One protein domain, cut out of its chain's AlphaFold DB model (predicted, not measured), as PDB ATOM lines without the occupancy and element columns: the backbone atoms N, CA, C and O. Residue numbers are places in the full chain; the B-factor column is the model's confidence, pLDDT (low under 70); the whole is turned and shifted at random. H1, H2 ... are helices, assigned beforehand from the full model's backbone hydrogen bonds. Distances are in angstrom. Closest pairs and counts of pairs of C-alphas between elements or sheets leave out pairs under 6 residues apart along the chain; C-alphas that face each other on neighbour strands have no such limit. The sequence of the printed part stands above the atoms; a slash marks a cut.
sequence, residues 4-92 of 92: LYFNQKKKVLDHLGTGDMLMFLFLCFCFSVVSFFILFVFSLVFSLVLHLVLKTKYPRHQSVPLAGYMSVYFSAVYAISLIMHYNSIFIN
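This is residues 4 to 92 of the 92 residues of an uncharacterized protein of Flavobacterium pallidum (UniProt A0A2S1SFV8). A small body of packed helices has an arm sticking out at either end: H2 and the middle part of H3 both pack on the first part of H4, with H3 crossing H4 steeply. H1 sticks out at one end of the long axis and residues 75 to 92, mostly the rest of H4, at the other, while residues 56 to 62 stick out as a loop past the end of H3. The printed part has 89 residues with four named helices, H1, H2, H3 and H4 in chain order, and no named strand; its class is all helix. The whole is loose, with a radius of gyration of the C-alphas of 17.2 A, and flat, spanning 67 by 34 by 17 A.

Start at H1, residues 4 to 14, which stands free and touches no helix. A tight link of 3 residues leads to H2, residues 18 to 30; H1 and H2 are apart. After a tight link of 2 residues comes H3, residues 33 to 55. H2 and H3 are close but not clearly touching, their closest C-alphas, of Leu 27 and Phe 36, being 6.6 A apart; they run opposite ways at a steep tilt of 36 degrees, only just past shallow. Next find H4, residues 66 to 90. Its residues 66 to 71 touch residues 19 to 23 of H2, closest at the C-alphas of Asp 20 and Ala 67, 4.9 A, the same way at a shallow tilt of 32 degrees. Its residues 66 to 74 touch residues 43 to 50 of H3, closest at the C-alphas of Ser 47 and Tyr 69, 5.2 A, opposite ways at a steep tilt of 63 degrees. H1 is apart from H3 and H4. In H2, H3 and H4 every O i to N i+4 pair is within hydrogen-bond range; in H1 1 of 7 is, beside 2 of 8 O i to N i+3 pairs.

Find C-alpha 4 at (-118.785, -6.822, 44.527); from there H1 runs 17.0 A to Asp 14. H2 covers 18.8 A from Thr 18 to Cys 30. Look for C-alpha 33 at (-80.664, -6.817, 47.825), where H3 begins its 32.5 A to Lys 55. H4, the longest helix, runs 37.2 A from Leu 66 to C-alpha 90 at (-57.655, -24.082, 32.958).

The two C-alphas farthest apart are those of Leu 4 and Asn 92, 66.9 A. Without the stretches that stand free, the body has 53 residues and spans 34 by 21 by 16 A. The printed part has no cut and no long link; the 10-residue link from H3 to H4 is short. Read the B-factor column for pLDDT: the mean of the printed part is 75.3, and residues 4 to 17, 55 to 66 and 91 to 92 are under 70.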
ATOM      1  N   LEU A   4    -119.389  -7.250  45.796       57.56
ATOM      2  CA  LEU A   4    -118.785  -6.822  44.527       57.56
ATOM      3  C   LEU A   4    -117.332  -6.335  44.673       57.56
ATOM      4  O   LEU A   4    -116.548  -6.478  43.738       57.56
ATOM      5  N   TYR A   5    -116.940  -5.820  45.844       56.25
ATOM      6  CA  TYR A   5    -115.578  -5.310  46.062       56.25
ATOM      7  C   TYR A   5    -114.521  -6.420  46.151       56.25
ATOM      8  O   TYR A   5    -113.359  -6.193  45.813       56.25
ATOM      9  N   PHE A   6    -114.907  -7.633  46.555       52.62
ATOM     10  CA  PHE A   6    -113.959  -8.734  46.743       52.62
ATOM     11  C   PHE A   6    -113.473  -9.340  45.415       52.62
ATOM     12  O   PHE A   6    -112.360  -9.856  45.330       52.62
ATOM     13  N   ASN A   7    -114.276  -9.237  44.352       48.78
ATOM     14  CA  ASN A   7    -113.980  -9.861  43.060       48.78
ATOM     15  C   ASN A   7    -112.934  -9.084  42.233       48.78
ATOM     16  O   ASN A   7    -112.208  -9.666  41.435       48.78
ATOM     17  N   GLN A   8    -112.785  -7.775  42.467       52.56
ATOM     18  CA  GLN A   8    -111.824  -6.942  41.726       52.56
ATOM     19  C   GLN A   8    -110.382  -7.082  42.240       52.56
ATOM     20  O   GLN A   8    -109.442  -6.906  41.469       52.56
ATOM     21  N   LYS A   9    -110.180  -7.453  43.515       49.47
ATOM     22  CA  LYS A   9    -108.829  -7.688  44.061       49.47
ATOM     23  C   LYS A   9    -108.188  -8.982  43.559       49.47
ATOM     24  O   LYS A   9    -106.968  -9.084  43.570       49.47
ATOM     25  N   LYS A  10    -108.984  -9.951  43.094       50.47
ATOM     26  CA  LYS A  10    -108.458 -11.190  42.502       50.47
ATOM     27  C   LYS A  10    -107.892 -10.977  41.097       50.47
ATOM     28  O   LYS A  10    -106.867 -11.561  40.777       50.47
ATOM     29  N   LYS A  11    -108.480 -10.078  40.300       49.72
ATOM     30  CA  LYS A  11    -108.034  -9.833  38.919       49.72
ATOM     31  C   LYS A  11    -106.595  -9.320  38.827       49.72
ATOM     32  O   LYS A  11    -105.833  -9.843  38.031       49.72
ATOM     33  N   VAL A  12    -106.179  -8.395  39.695       51.84
ATOM     34  CA  VAL A  12    -104.785  -7.900  39.703       51.84
ATOM     35  C   VAL A  12    -103.743  -8.979  40.022       51.84
ATOM     36  O   VAL A  12    -102.617  -8.863  39.552       51.84
ATOM     37  N   LEU A  13    -104.110 -10.037  40.760       52.50
ATOM     38  CA  LEU A  13    -103.245 -11.207  40.957       52.50
ATOM     39  C   LEU A  13    -103.297 -12.192  39.778       52.50
ATOM     40  O   LEU A  13    -102.291 -12.836  39.522       52.50
ATOM     41  N   ASP A  14    -104.409 -12.283  39.042       54.44
ATOM     42  CA  ASP A  14    -104.519 -13.142  37.846       54.44
ATOM     43  C   ASP A  14    -103.689 -12.629  36.657       54.44
ATOM     44  O   ASP A  14    -103.366 -13.388  35.746       54.44
ATOM     45  N   HIS A  15    -103.366 -11.332  36.624       56.25
ATOM     46  CA  HIS A  15    -102.546 -10.735  35.559       56.25
ATOM     47  C   HIS A  15    -101.044 -10.912  35.804       56.25
ATOM     48  O   HIS A  15    -100.257 -10.833  34.862       56.25
ATOM     49  N   LEU A  16    -100.651 -11.130  37.063       62.81
ATOM     50  CA  LEU A  16     -99.296 -11.526  37.416       62.81
ATOM     51  C   LEU A  16     -99.189 -13.021  37.148       62.81
ATOM     52  O   LEU A  16     -99.684 -13.843  37.919       62.81
ATOM     53  N   GLY A  17     -98.572 -13.374  36.021       69.38
ATOM     54  CA  GLY A  17     -98.344 -14.771  35.687       69.38
ATOM     55  C   GLY A  17     -97.596 -15.456  36.831       69.38
ATOM     56  O   GLY A  17     -96.660 -14.893  37.397       69.38
ATOM     57  N   THR A  18     -97.968 -16.692  37.160       73.12
ATOM     58  CA  THR A  18     -97.318 -17.500  38.211       73.12
ATOM     59  C   THR A  18     -95.793 -17.557  38.047       73.12
ATOM     60  O   THR A  18     -95.061 -17.668  39.027       73.12
ATOM     61  N   GLY A  19     -95.310 -17.424  36.807       77.38
ATOM     62  CA  GLY A  19     -93.891 -17.321  36.479       77.38
ATOM     63  C   GLY A  19     -93.195 -16.074  37.034       77.38
ATOM     64  O   GLY A  19     -92.053 -16.190  37.465       77.38
ATOM     65  N   ASP A  20     -93.851 -14.911  37.079       79.88
ATOM     66  CA  ASP A  20     -93.248 -13.677  37.608       79.88
ATOM     67  C   ASP A  20     -93.014 -13.796  39.124       79.88
ATOM     68  O   ASP A  20     -91.937 -13.461  39.613       79.88
ATOM     69  N   MET A  21     -93.974 -14.367  39.865       81.94
ATOM     70  CA  MET A  21     -93.814 -14.649  41.301       81.94
ATOM     71  C   MET A  21     -92.681 -15.643  41.579       81.94
ATOM     72  O   MET A  21     -91.891 -15.436  42.502       81.94
ATOM     73  N   LEU A  22     -92.584 -16.707  40.777       83.19
ATOM     74  CA  LEU A  22     -91.537 -17.715  40.939       83.19
ATOM     75  C   LEU A  22     -90.145 -17.142  40.619       83.19
ATOM     76  O   LEU A  22     -89.192 -17.412  41.349       83.19
ATOM     77  N   MET A  23     -90.038 -16.299  39.585       81.06
ATOM     78  CA  MET A  23     -88.807 -15.570  39.248       81.06
ATOM     79  C   MET A  23     -88.380 -14.630  40.377       81.06
ATOM     80  O   MET A  23     -87.215 -14.647  40.766       81.06
ATOM     81  N   PHE A  24     -89.305 -13.854  40.945       81.94
ATOM     82  CA  PHE A  24     -89.000 -12.975  42.075       81.94
ATOM     83  C   PHE A  24     -88.474 -13.738  43.290       81.94
ATOM     84  O   PHE A  24     -87.477 -13.326  43.885       81.94
ATOM     85  N   LEU A  25     -89.112 -14.856  43.644       87.06
ATOM     86  CA  LEU A  25     -88.683 -15.678  44.773       87.06
ATOM     87  C   LEU A  25     -87.281 -16.261  44.546       87.06
ATOM     88  O   LEU A  25     -86.444 -16.219  45.448       87.06
ATOM     89  N   PHE A  26     -87.011 -16.750  43.333       85.25
ATOM     90  CA  PHE A  26     -85.702 -17.282  42.956       85.25
ATOM     91  C   PHE A  26     -84.605 -16.212  43.032       85.25
ATOM     92  O   PHE A  26     -83.539 -16.432  43.605       85.25
ATOM     93  N   LEU A  27     -84.886 -15.024  42.499       81.25
ATOM     94  CA  LEU A  27     -83.948 -13.908  42.484       81.25
ATOM     95  C   LEU A  27     -83.636 -13.372  43.887       81.25
ATOM     96  O   LEU A  27     -82.489 -13.018  44.156       81.25
ATOM     97  N   CYS A  28     -84.626 -13.370  44.782       84.56
ATOM     98  CA  CYS A  28     -84.461 -12.968  46.179       84.56
ATOM     99  C   CYS A  28     -83.510 -13.907  46.948       84.56
ATOM    100  O   CYS A  28     -82.778 -13.463  47.827       84.56
ATOM    101  N   PHE A  29     -83.477 -15.197  46.591       84.81
ATOM    102  CA  PHE A  29     -82.561 -16.177  47.189       84.81
ATOM    103  C   PHE A  29     -81.150 -16.161  46.591       84.81
ATOM    104  O   PHE A  29     -80.210 -16.619  47.236       84.81
ATOM    105  N   CYS A  30     -80.989 -15.677  45.359       83.56
ATOM    106  CA  CYS A  30     -79.735 -15.810  44.617       83.56
ATOM    107  C   CYS A  30     -78.766 -14.630  44.837       83.56
ATOM    108  O   CYS A  30     -77.554 -14.813  44.742       83.56
ATOM    109  N   PHE A  31     -79.269 -13.429  45.154       81.94
ATOM    110  CA  PHE A  31     -78.455 -12.206  45.185       81.94
ATOM    111  C   PHE A  31     -78.689 -11.335  46.426       81.94
ATOM    112  O   PHE A  31     -79.769 -11.312  47.006       81.94
ATOM    113  N   SER A  32     -77.673 -10.543  46.791       89.19
ATOM    114  CA  SER A  32     -77.824  -9.438  47.749       89.19
ATOM    115  C   SER A  32     -78.819  -8.396  47.223       89.19
ATOM    116  O   SER A  32     -78.889  -8.162  46.015       89.19
ATOM    117  N   VAL A  33     -79.546  -7.732  48.130       87.31
ATOM    118  CA  VAL A  33     -80.664  -6.817  47.825       87.31
ATOM    119  C   VAL A  33     -80.297  -5.774  46.762       87.31
ATOM    120  O   VAL A  33     -81.080  -5.515  45.853       87.31
ATOM    121  N   VAL A  34     -79.091  -5.203  46.825       88.00
ATOM    122  CA  VAL A  34     -78.646  -4.169  45.874       88.00
ATOM    123  C   VAL A  34     -78.433  -4.749  44.470       88.00
ATOM    124  O   VAL A  34     -78.971  -4.225  43.495       88.00
ATOM    125  N   SER A  35     -77.694  -5.855  44.360       87.00
ATOM    126  CA  SER A  35     -77.433  -6.526  43.079       87.00
ATOM    127  C   SER A  35     -78.711  -7.093  42.459       87.00
ATOM    128  O   SER A  35     -78.868  -7.059  41.239       87.00
ATOM    129  N   PHE A  36     -79.640  -7.551  43.301       85.19
ATOM    130  CA  PHE A  36     -80.969  -7.993  42.895       85.19
ATOM    131  C   PHE A  36     -81.718  -6.891  42.137       85.19
ATOM    132  O   PHE A  36     -82.137  -7.122  41.003       85.19
ATOM    133  N   PHE A  37     -81.841  -5.688  42.710       86.50
ATOM    134  CA  PHE A  37     -82.576  -4.592  42.067       86.50
ATOM    135  C   PHE A  37     -81.966  -4.193  40.723       86.50
ATOM    136  O   PHE A  37     -82.699  -3.962  39.762       86.50
ATOM    137  N   ILE A  38     -80.636  -4.152  40.635       88.31
ATOM    138  CA  ILE A  38     -79.929  -3.789  39.403       88.31
ATOM    139  C   ILE A  38     -80.230  -4.818  38.305       88.31
ATOM    140  O   ILE A  38     -80.748  -4.457  37.247       88.31
ATOM    141  N   LEU A  39     -79.968  -6.102  38.565       84.06
ATOM    142  CA  LEU A  39     -80.195  -7.173  37.589       84.06
ATOM    143  C   LEU A  39     -81.673  -7.287  37.201       84.06
ATOM    144  O   LEU A  39     -81.988  -7.511  36.033       84.06
ATOM    145  N   PHE A  40     -82.578  -7.086  38.157       85.12
ATOM    146  CA  PHE A  40     -84.015  -7.129  37.924       85.12
ATOM    147  C   PHE A  40     -84.488  -6.010  36.982       85.12
ATOM    148  O   PHE A  40     -85.168  -6.286  35.991       85.12
ATOM    149  N   VAL A  41     -84.087  -4.759  37.229       88.00
ATOM    150  CA  VAL A  41     -84.473  -3.616  36.383       88.00
ATOM    151  C   VAL A  41     -83.884  -3.747  34.977       88.00
ATOM    152  O   VAL A  41     -84.608  -3.562  33.997       88.00
ATOM    153  N   PHE A  42     -82.608  -4.125  34.848       87.56
ATOM    154  CA  PHE A  42     -81.991  -4.338  33.532       87.56
ATOM    155  C   PHE A  42     -82.649  -5.487  32.756       87.56
ATOM    156  O   PHE A  42     -82.882  -5.355  31.552       87.56
ATOM    157  N   SER A  43     -83.011  -6.575  33.435       85.00
ATOM    158  CA  SER A  43     -83.713  -7.714  32.835       85.00
ATOM    159  C   SER A  43     -85.121  -7.341  32.351       85.00
ATOM    160  O   SER A  43     -85.522  -7.730  31.251       85.00
ATOM    161  N   LEU A  44     -85.851  -6.507  33.100       85.00
ATOM    162  CA  LEU A  44     -87.145  -5.969  32.666       85.00
ATOM    163  C   LEU A  44     -87.025  -5.069  31.434       85.00
ATOM    164  O   LEU A  44     -87.813  -5.209  30.496       85.00
ATOM    165  N   VAL A  45     -86.039  -4.168  31.410       87.31
ATOM    166  CA  VAL A  45     -85.790  -3.299  30.249       87.31
ATOM    167  C   VAL A  45     -85.443  -4.144  29.022       87.31
ATOM    168  O   VAL A  45     -86.011  -3.934  27.949       87.31
ATOM    169  N   PHE A  46     -84.577  -5.147  29.181       85.88
ATOM    170  CA  PHE A  46     -84.227  -6.080  28.111       85.88
ATOM    171  C   PHE A  46     -85.446  -6.867  27.606       85.88
ATOM    172  O   PHE A  46     -85.658  -6.963  26.398       85.88
ATOM    173  N   SER A  47     -86.286  -7.364  28.514       83.75
ATOM    174  CA  SER A  47     -87.534  -8.069  28.199       83.75
ATOM    175  C   SER A  47     -88.507  -7.197  27.398       83.75
ATOM    176  O   SER A  47     -89.066  -7.646  26.394       83.75
ATOM    177  N   LEU A  48     -88.650  -5.922  27.771       82.88
ATOM    178  CA  LEU A  48     -89.498  -4.964  27.061       82.88
ATOM    179  C   LEU A  48     -88.994  -4.710  25.631       82.88
ATOM    180  O   LEU A  48     -89.777  -4.746  24.678       82.88
ATOM    181  N   VAL A  49     -87.685  -4.483  25.479       85.62
ATOM    182  CA  VAL A  49     -87.048  -4.255  24.173       85.62
ATOM    183  C   VAL A  49     -87.180  -5.493  23.291       85.62
ATOM    184  O   VAL A  49     -87.592  -5.388  22.135       85.62
ATOM    185  N   LEU A  50     -86.893  -6.677  23.834       82.50
ATOM    186  CA  LEU A  50     -86.974  -7.933  23.096       82.50
ATOM    187  C   LEU A  50     -88.416  -8.223  22.669       82.50
ATOM    188  O   LEU A  50     -88.649  -8.583  21.516       82.50
ATOM    189  N   HIS A  51     -89.398  -7.983  23.541       81.31
ATOM    190  CA  HIS A  51     -90.807  -8.121  23.188       81.31
ATOM    191  C   HIS A  51     -91.228  -7.148  22.077       81.31
ATOM    192  O   HIS A  51     -91.915  -7.564  21.145       81.31
ATOM    193  N   LEU A  52     -90.791  -5.883  22.112       79.19
ATOM    194  CA  LEU A  52     -91.060  -4.907  21.044       79.19
ATOM    195  C   LEU A  52     -90.459  -5.338  19.698       79.19
ATOM    196  O   LEU A  52     -91.137  -5.266  18.673       79.19
ATOM    197  N   VAL A  53     -89.220  -5.841  19.700       80.19
ATOM    198  CA  VAL A  53     -88.551  -6.345  18.489       80.19
ATOM    199  C   VAL A  53     -89.250  -7.598  17.945       80.19
ATOM    200  O   VAL A  53     -89.471  -7.705  16.738       80.19
ATOM    201  N   LEU A  54     -89.651  -8.535  18.810       74.00
ATOM    202  CA  LEU A  54     -90.336  -9.767  18.398       74.00
ATOM    203  C   LEU A  54     -91.789  -9.525  17.965       74.00
ATOM    204  O   LEU A  54     -92.265 -10.198  17.047       74.00
ATOM    205  N   LYS A  55     -92.483  -8.553  18.568       67.88
ATOM    206  CA  LYS A  55     -93.859  -8.175  18.207       67.88
ATOM    207  C   LYS A  55     -93.951  -7.677  16.764       67.88
ATOM    208  O   LYS A  55     -94.924  -7.987  16.083       67.88
ATOM    209  N   THR A  56     -92.919  -6.988  16.272       63.81
ATOM    210  CA  THR A  56     -92.796  -6.600  14.855       63.81
ATOM    211  C   THR A  56     -92.791  -7.814  13.916       63.81
ATOM    212  O   THR A  56     -93.216  -7.701  12.770       63.81
ATOM    213  N   LYS A  57     -92.357  -8.991  14.390       60.06
ATOM    214  CA  LYS A  57     -92.227 -10.213  13.583       60.06
ATOM    215  C   LYS A  57     -93.404 -11.195  13.728       60.06
ATOM    216  O   LYS A  57     -93.657 -11.949  12.792       60.06
ATOM    217  N   TYR A  58     -94.131 -11.192  14.854       61.06
ATOM    218  CA  TYR A  58     -95.226 -12.143  15.128       61.06
ATOM    219  C   TYR A  58     -96.436 -11.481  15.827       61.06
ATOM    220  O   TYR A  58     -96.475 -11.400  17.055       61.06
ATOM    221  N   PRO A  59     -97.481 -11.062  15.086       59.62
ATOM    222  CA  PRO A  59     -98.605 -10.292  15.637       59.62
ATOM    223  C   PRO A  59     -99.664 -11.106  16.415       59.62
ATOM    224  O   PRO A  59    -100.666 -10.536  16.839       59.62
ATOM    225  N   ARG A  60     -99.503 -12.429  16.597       54.75
ATOM    226  CA  ARG A  60    -100.578 -13.320  17.096       54.75
ATOM    227  C   ARG A  60    -100.547 -13.697  18.581       54.75
ATOM    228  O   ARG A  60    -101.522 -14.281  19.043       54.75
ATOM    229  N   HIS A  61     -99.497 -13.377  19.336       53.72
ATOM    230  CA  HIS A  61     -99.434 -13.723  20.763       53.72
ATOM    231  C   HIS A  61     -99.719 -12.495  21.639       53.72
ATOM    232  O   HIS A  61     -98.916 -11.573  21.717       53.72
ATOM    233  N   GLN A  62    -100.907 -12.482  22.256       53.72
ATOM    234  CA  GLN A  62    -101.452 -11.364  23.043       53.72
ATOM    235  C   GLN A  62    -100.920 -11.279  24.482       53.72
ATOM    236  O   GLN A  62    -101.068 -10.236  25.114       53.72
ATOM    237  N   SER A  63    -100.304 -12.336  25.011       56.53
ATOM    238  CA  SER A  63     -99.710 -12.333  26.347       56.53
ATOM    239  C   SER A  63     -98.199 -12.168  26.250       56.53
ATOM    240  O   SER A  63     -97.524 -12.916  25.549       56.53
ATOM    241  N   VAL A  64     -97.672 -11.164  26.948       59.16
ATOM    242  CA  VAL A  64     -96.235 -10.913  27.080       59.16
ATOM    243  C   VAL A  64     -95.712 -11.872  28.157       59.16
ATOM    244  O   VAL A  64     -96.053 -11.669  29.323       59.16
ATOM    245  N   PRO A  65     -94.940 -12.932  27.842       63.28
ATOM    246  CA  PRO A  65     -94.360 -13.788  28.873       63.28
ATOM    247  C   PRO A  65     -93.170 -13.055  29.508       63.28
ATOM    248  O   PRO A  65     -92.011 -13.343  29.208       63.28
ATOM    249  N   LEU A  66     -93.463 -12.069  30.358       67.38
ATOM    250  CA  LEU A  66     -92.480 -11.174  30.971       67.38
ATOM    251  C   LEU A  66     -91.408 -11.966  31.745       67.38
ATOM    252  O   LEU A  66     -90.217 -11.802  31.467       67.38
ATOM    253  N   ALA A  67     -91.825 -12.902  32.609       76.31
ATOM    254  CA  ALA A  67     -90.953 -13.855  33.305       76.31
ATOM    255  C   ALA A  67     -90.093 -14.718  32.375       76.31
ATOM    256  O   ALA A  67     -88.950 -15.041  32.701       76.31
ATOM    257  N   GLY A  68     -90.632 -15.097  31.213       74.88
ATOM    258  CA  GLY A  68     -89.924 -15.936  30.252       74.88
ATOM    259  C   GLY A  68     -88.678 -15.232  29.729       74.88
ATOM    260  O   GLY A  68     -87.581 -15.778  29.810       74.88
ATOM    261  N   TYR A  69     -88.810 -13.983  29.293       79.44
ATOM    262  CA  TYR A  69     -87.662 -13.204  28.830       79.44
ATOM    263  C   TYR A  69     -86.663 -12.882  29.948       79.44
ATOM    264  O   TYR A  69     -85.457 -12.905  29.700       79.44
ATOM    265  N   MET A  70     -87.139 -12.667  31.180       82.69
ATOM    266  CA  MET A  70     -86.249 -12.487  32.331       82.69
ATOM    267  C   MET A  70     -85.404 -13.741  32.595       82.69
ATOM    268  O   MET A  70     -84.188 -13.639  32.752       82.69
ATOM    269  N   SER A  71     -86.010 -14.932  32.567       84.38
ATOM    270  CA  SER A  71     -85.283 -16.197  32.755       84.38
ATOM    271  C   SER A  71     -84.235 -16.463  31.668       84.38
ATOM    272  O   SER A  71     -83.164 -16.981  31.976       84.38
ATOM    273  N   VAL A  72     -84.501 -16.057  30.421       83.81
ATOM    274  CA  VAL A  72     -83.545 -16.175  29.304       83.81
ATOM    275  C   VAL A  72     -82.339 -15.257  29.505       83.81
ATOM    276  O   VAL A  72     -81.210 -15.658  29.234       83.81
ATOM    277  N   TYR A  73     -82.547 -14.044  30.020       84.88
ATOM    278  CA  TYR A  73     -81.441 -13.157  30.378       84.88
ATOM    279  C   TYR A  73     -80.569 -13.767  31.487       84.88
ATOM    280  O   TYR A  73     -79.347 -13.836  31.352       84.88
ATOM    281  N   PHE A  74     -81.190 -14.273  32.557       83.69
ATOM    282  CA  PHE A  74     -80.453 -14.885  33.666       83.69
ATOM    283  C   PHE A  74     -79.718 -16.165  33.264       83.69
ATOM    284  O   PHE A  74     -78.575 -16.358  33.683       83.69
ATOM    285  N   SER A  75     -80.318 -17.016  32.428       85.44
ATOM    286  CA  SER A  75     -79.651 -18.226  31.942       85.44
ATOM    287  C   SER A  75     -78.437 -17.898  31.071       85.44
ATOM    288  O   SER A  75     -77.398 -18.540  31.222       85.44
ATOM    289  N   ALA A  76     -78.520 -16.863  30.231       86.44
ATOM    290  CA  ALA A  76     -77.395 -16.403  29.420       86.44
ATOM    291  C   ALA A  76     -76.245 -15.855  30.282       86.44
ATOM    292  O   ALA A  76     -75.092 -16.244  30.088       86.44
ATOM    293  N   VAL A  77     -76.548 -15.002  31.268       85.75
ATOM    294  CA  VAL A  77     -75.538 -14.459  32.195       85.75
ATOM    295  C   VAL A  77     -74.864 -15.581  32.989       85.75
ATOM    296  O   VAL A  77     -73.638 -15.608  33.100       85.75
ATOM    297  N   TYR A  78     -75.644 -16.544  33.489       85.62
ATOM    298  CA  TYR A  78     -75.110 -17.689  34.222       85.62
ATOM    299  C   TYR A  78     -74.227 -18.583  33.337       85.62
ATOM    300  O   TYR A  78     -73.131 -18.960  33.748       85.62
ATOM    301  N   ALA A  79     -74.644 -18.859  32.097       88.50
ATOM    302  CA  ALA A  79     -73.855 -19.643  31.149       88.50
ATOM    303  C   ALA A  79     -72.503 -18.982  30.827       88.50
ATOM    304  O   ALA A  79     -71.471 -19.654  30.840       88.50
ATOM    305  N   ILE A  80     -72.484 -17.663  30.602       87.56
ATOM    306  CA  ILE A  80     -71.242 -16.907  30.370       87.56
ATOM    307  C   ILE A  80     -70.346 -16.955  31.611       87.56
ATOM    308  O   ILE A  80     -69.142 -17.184  31.491       87.56
ATOM    309  N   SER A  81     -70.924 -16.787  32.804       86.44
ATOM    310  CA  SER A  81     -70.179 -16.865  34.063       86.44
ATOM    311  C   SER A  81     -69.516 -18.230  34.255       86.44
ATOM    312  O   SER A  81     -68.369 -18.288  34.695       86.44
ATOM    313  N   LEU A  82     -70.205 -19.324  33.905       87.06
ATOM    314  CA  LEU A  82     -69.629 -20.667  33.962       87.06
ATOM    315  C   LEU A  82     -68.451 -20.810  32.998       87.06
ATOM    316  O   LEU A  82     -67.390 -21.268  33.409       87.06
ATOM    317  N   ILE A  83     -68.600 -20.376  31.743       88.38
ATOM    318  CA  ILE A  83     -67.528 -20.449  30.737       88.38
ATOM    319  C   ILE A  83     -66.292 -19.663  31.193       88.38
ATOM    320  O   ILE A  83     -65.174 -20.171  31.109       88.38
ATOM    321  N   MET A  84     -66.485 -18.450  31.715       84.56
ATOM    322  CA  MET A  84     -65.392 -17.631  32.245       84.56
ATOM    323  C   MET A  84     -64.690 -18.307  33.424       84.56
ATOM    324  O   MET A  84     -63.461 -18.307  33.491       84.56
ATOM    325  N   HIS A  85     -65.456 -18.928  34.324       83.56
ATOM    326  CA  HIS A  85     -64.896 -19.674  35.443       83.56
ATOM    327  C   HIS A  85     -64.075 -20.881  34.968       83.56
ATOM    328  O   HIS A  85     -62.921 -21.014  35.371       83.56
ATOM    329  N   TYR A  86     -64.598 -21.695  34.045       82.75
ATOM    330  CA  TYR A  86     -63.846 -22.808  33.452       82.75
ATOM    331  C   TYR A  86     -62.539 -22.345  32.801       82.75
ATOM    332  O   TYR A  86     -61.496 -22.957  33.022       82.75
ATOM    333  N   ASN A  87     -62.574 -21.238  32.056       82.25
ATOM    334  CA  ASN A  87     -61.381 -20.692  31.417       82.25
ATOM    335  C   ASN A  87     -60.338 -20.229  32.451       82.25
ATOM    336  O   ASN A  87     -59.147 -20.464  32.278       82.25
ATOM    337  N   SER A  88     -60.781 -19.631  33.562       78.38
ATOM    338  CA  SER A  88     -59.886 -19.174  34.635       78.38
ATOM    339  C   SER A  88     -59.174 -20.307  35.383       78.38
ATOM    340  O   SER A  88     -58.050 -20.110  35.833       78.38
ATOM    341  N   ILE A  89     -59.804 -21.481  35.500       77.12
ATOM    342  CA  ILE A  89     -59.220 -22.654  36.174       77.12
ATOM    343  C   ILE A  89     -58.260 -23.404  35.242       77.12
ATOM    344  O   ILE A  89     -57.333 -24.042  35.713       77.12
ATOM    345  N   PHE A  90     -58.489 -23.362  33.926       74.75
ATOM    346  CA  PHE A  90     -57.655 -24.082  32.958       74.75
ATOM    347  C   PHE A  90     -56.404 -23.295  32.533       74.75
ATOM    348  O   PHE A  90     -55.421 -23.886  32.098       74.75
ATOM    349  N   ILE A  91     -56.455 -21.961  32.614       68.31
ATOM    350  CA  ILE A  91     -55.354 -21.059  32.229       68.31
ATOM    351  C   ILE A  91     -54.408 -20.734  33.405       68.31
ATOM    352  O   ILE A  91     -53.332 -20.185  33.170       68.31
ATOM    353  N   ASN A  92     -54.774 -21.075  34.644       54.25
ATOM    354  CA  ASN A  92     -53.944 -20.916  35.849       54.25
ATOM    355  C   ASN A  92     -53.366 -22.270  36.272       54.25
ATOM    356  O   ASN A  92     -52.137 -22.352  36.479       54.25
TER     357      ASN A  92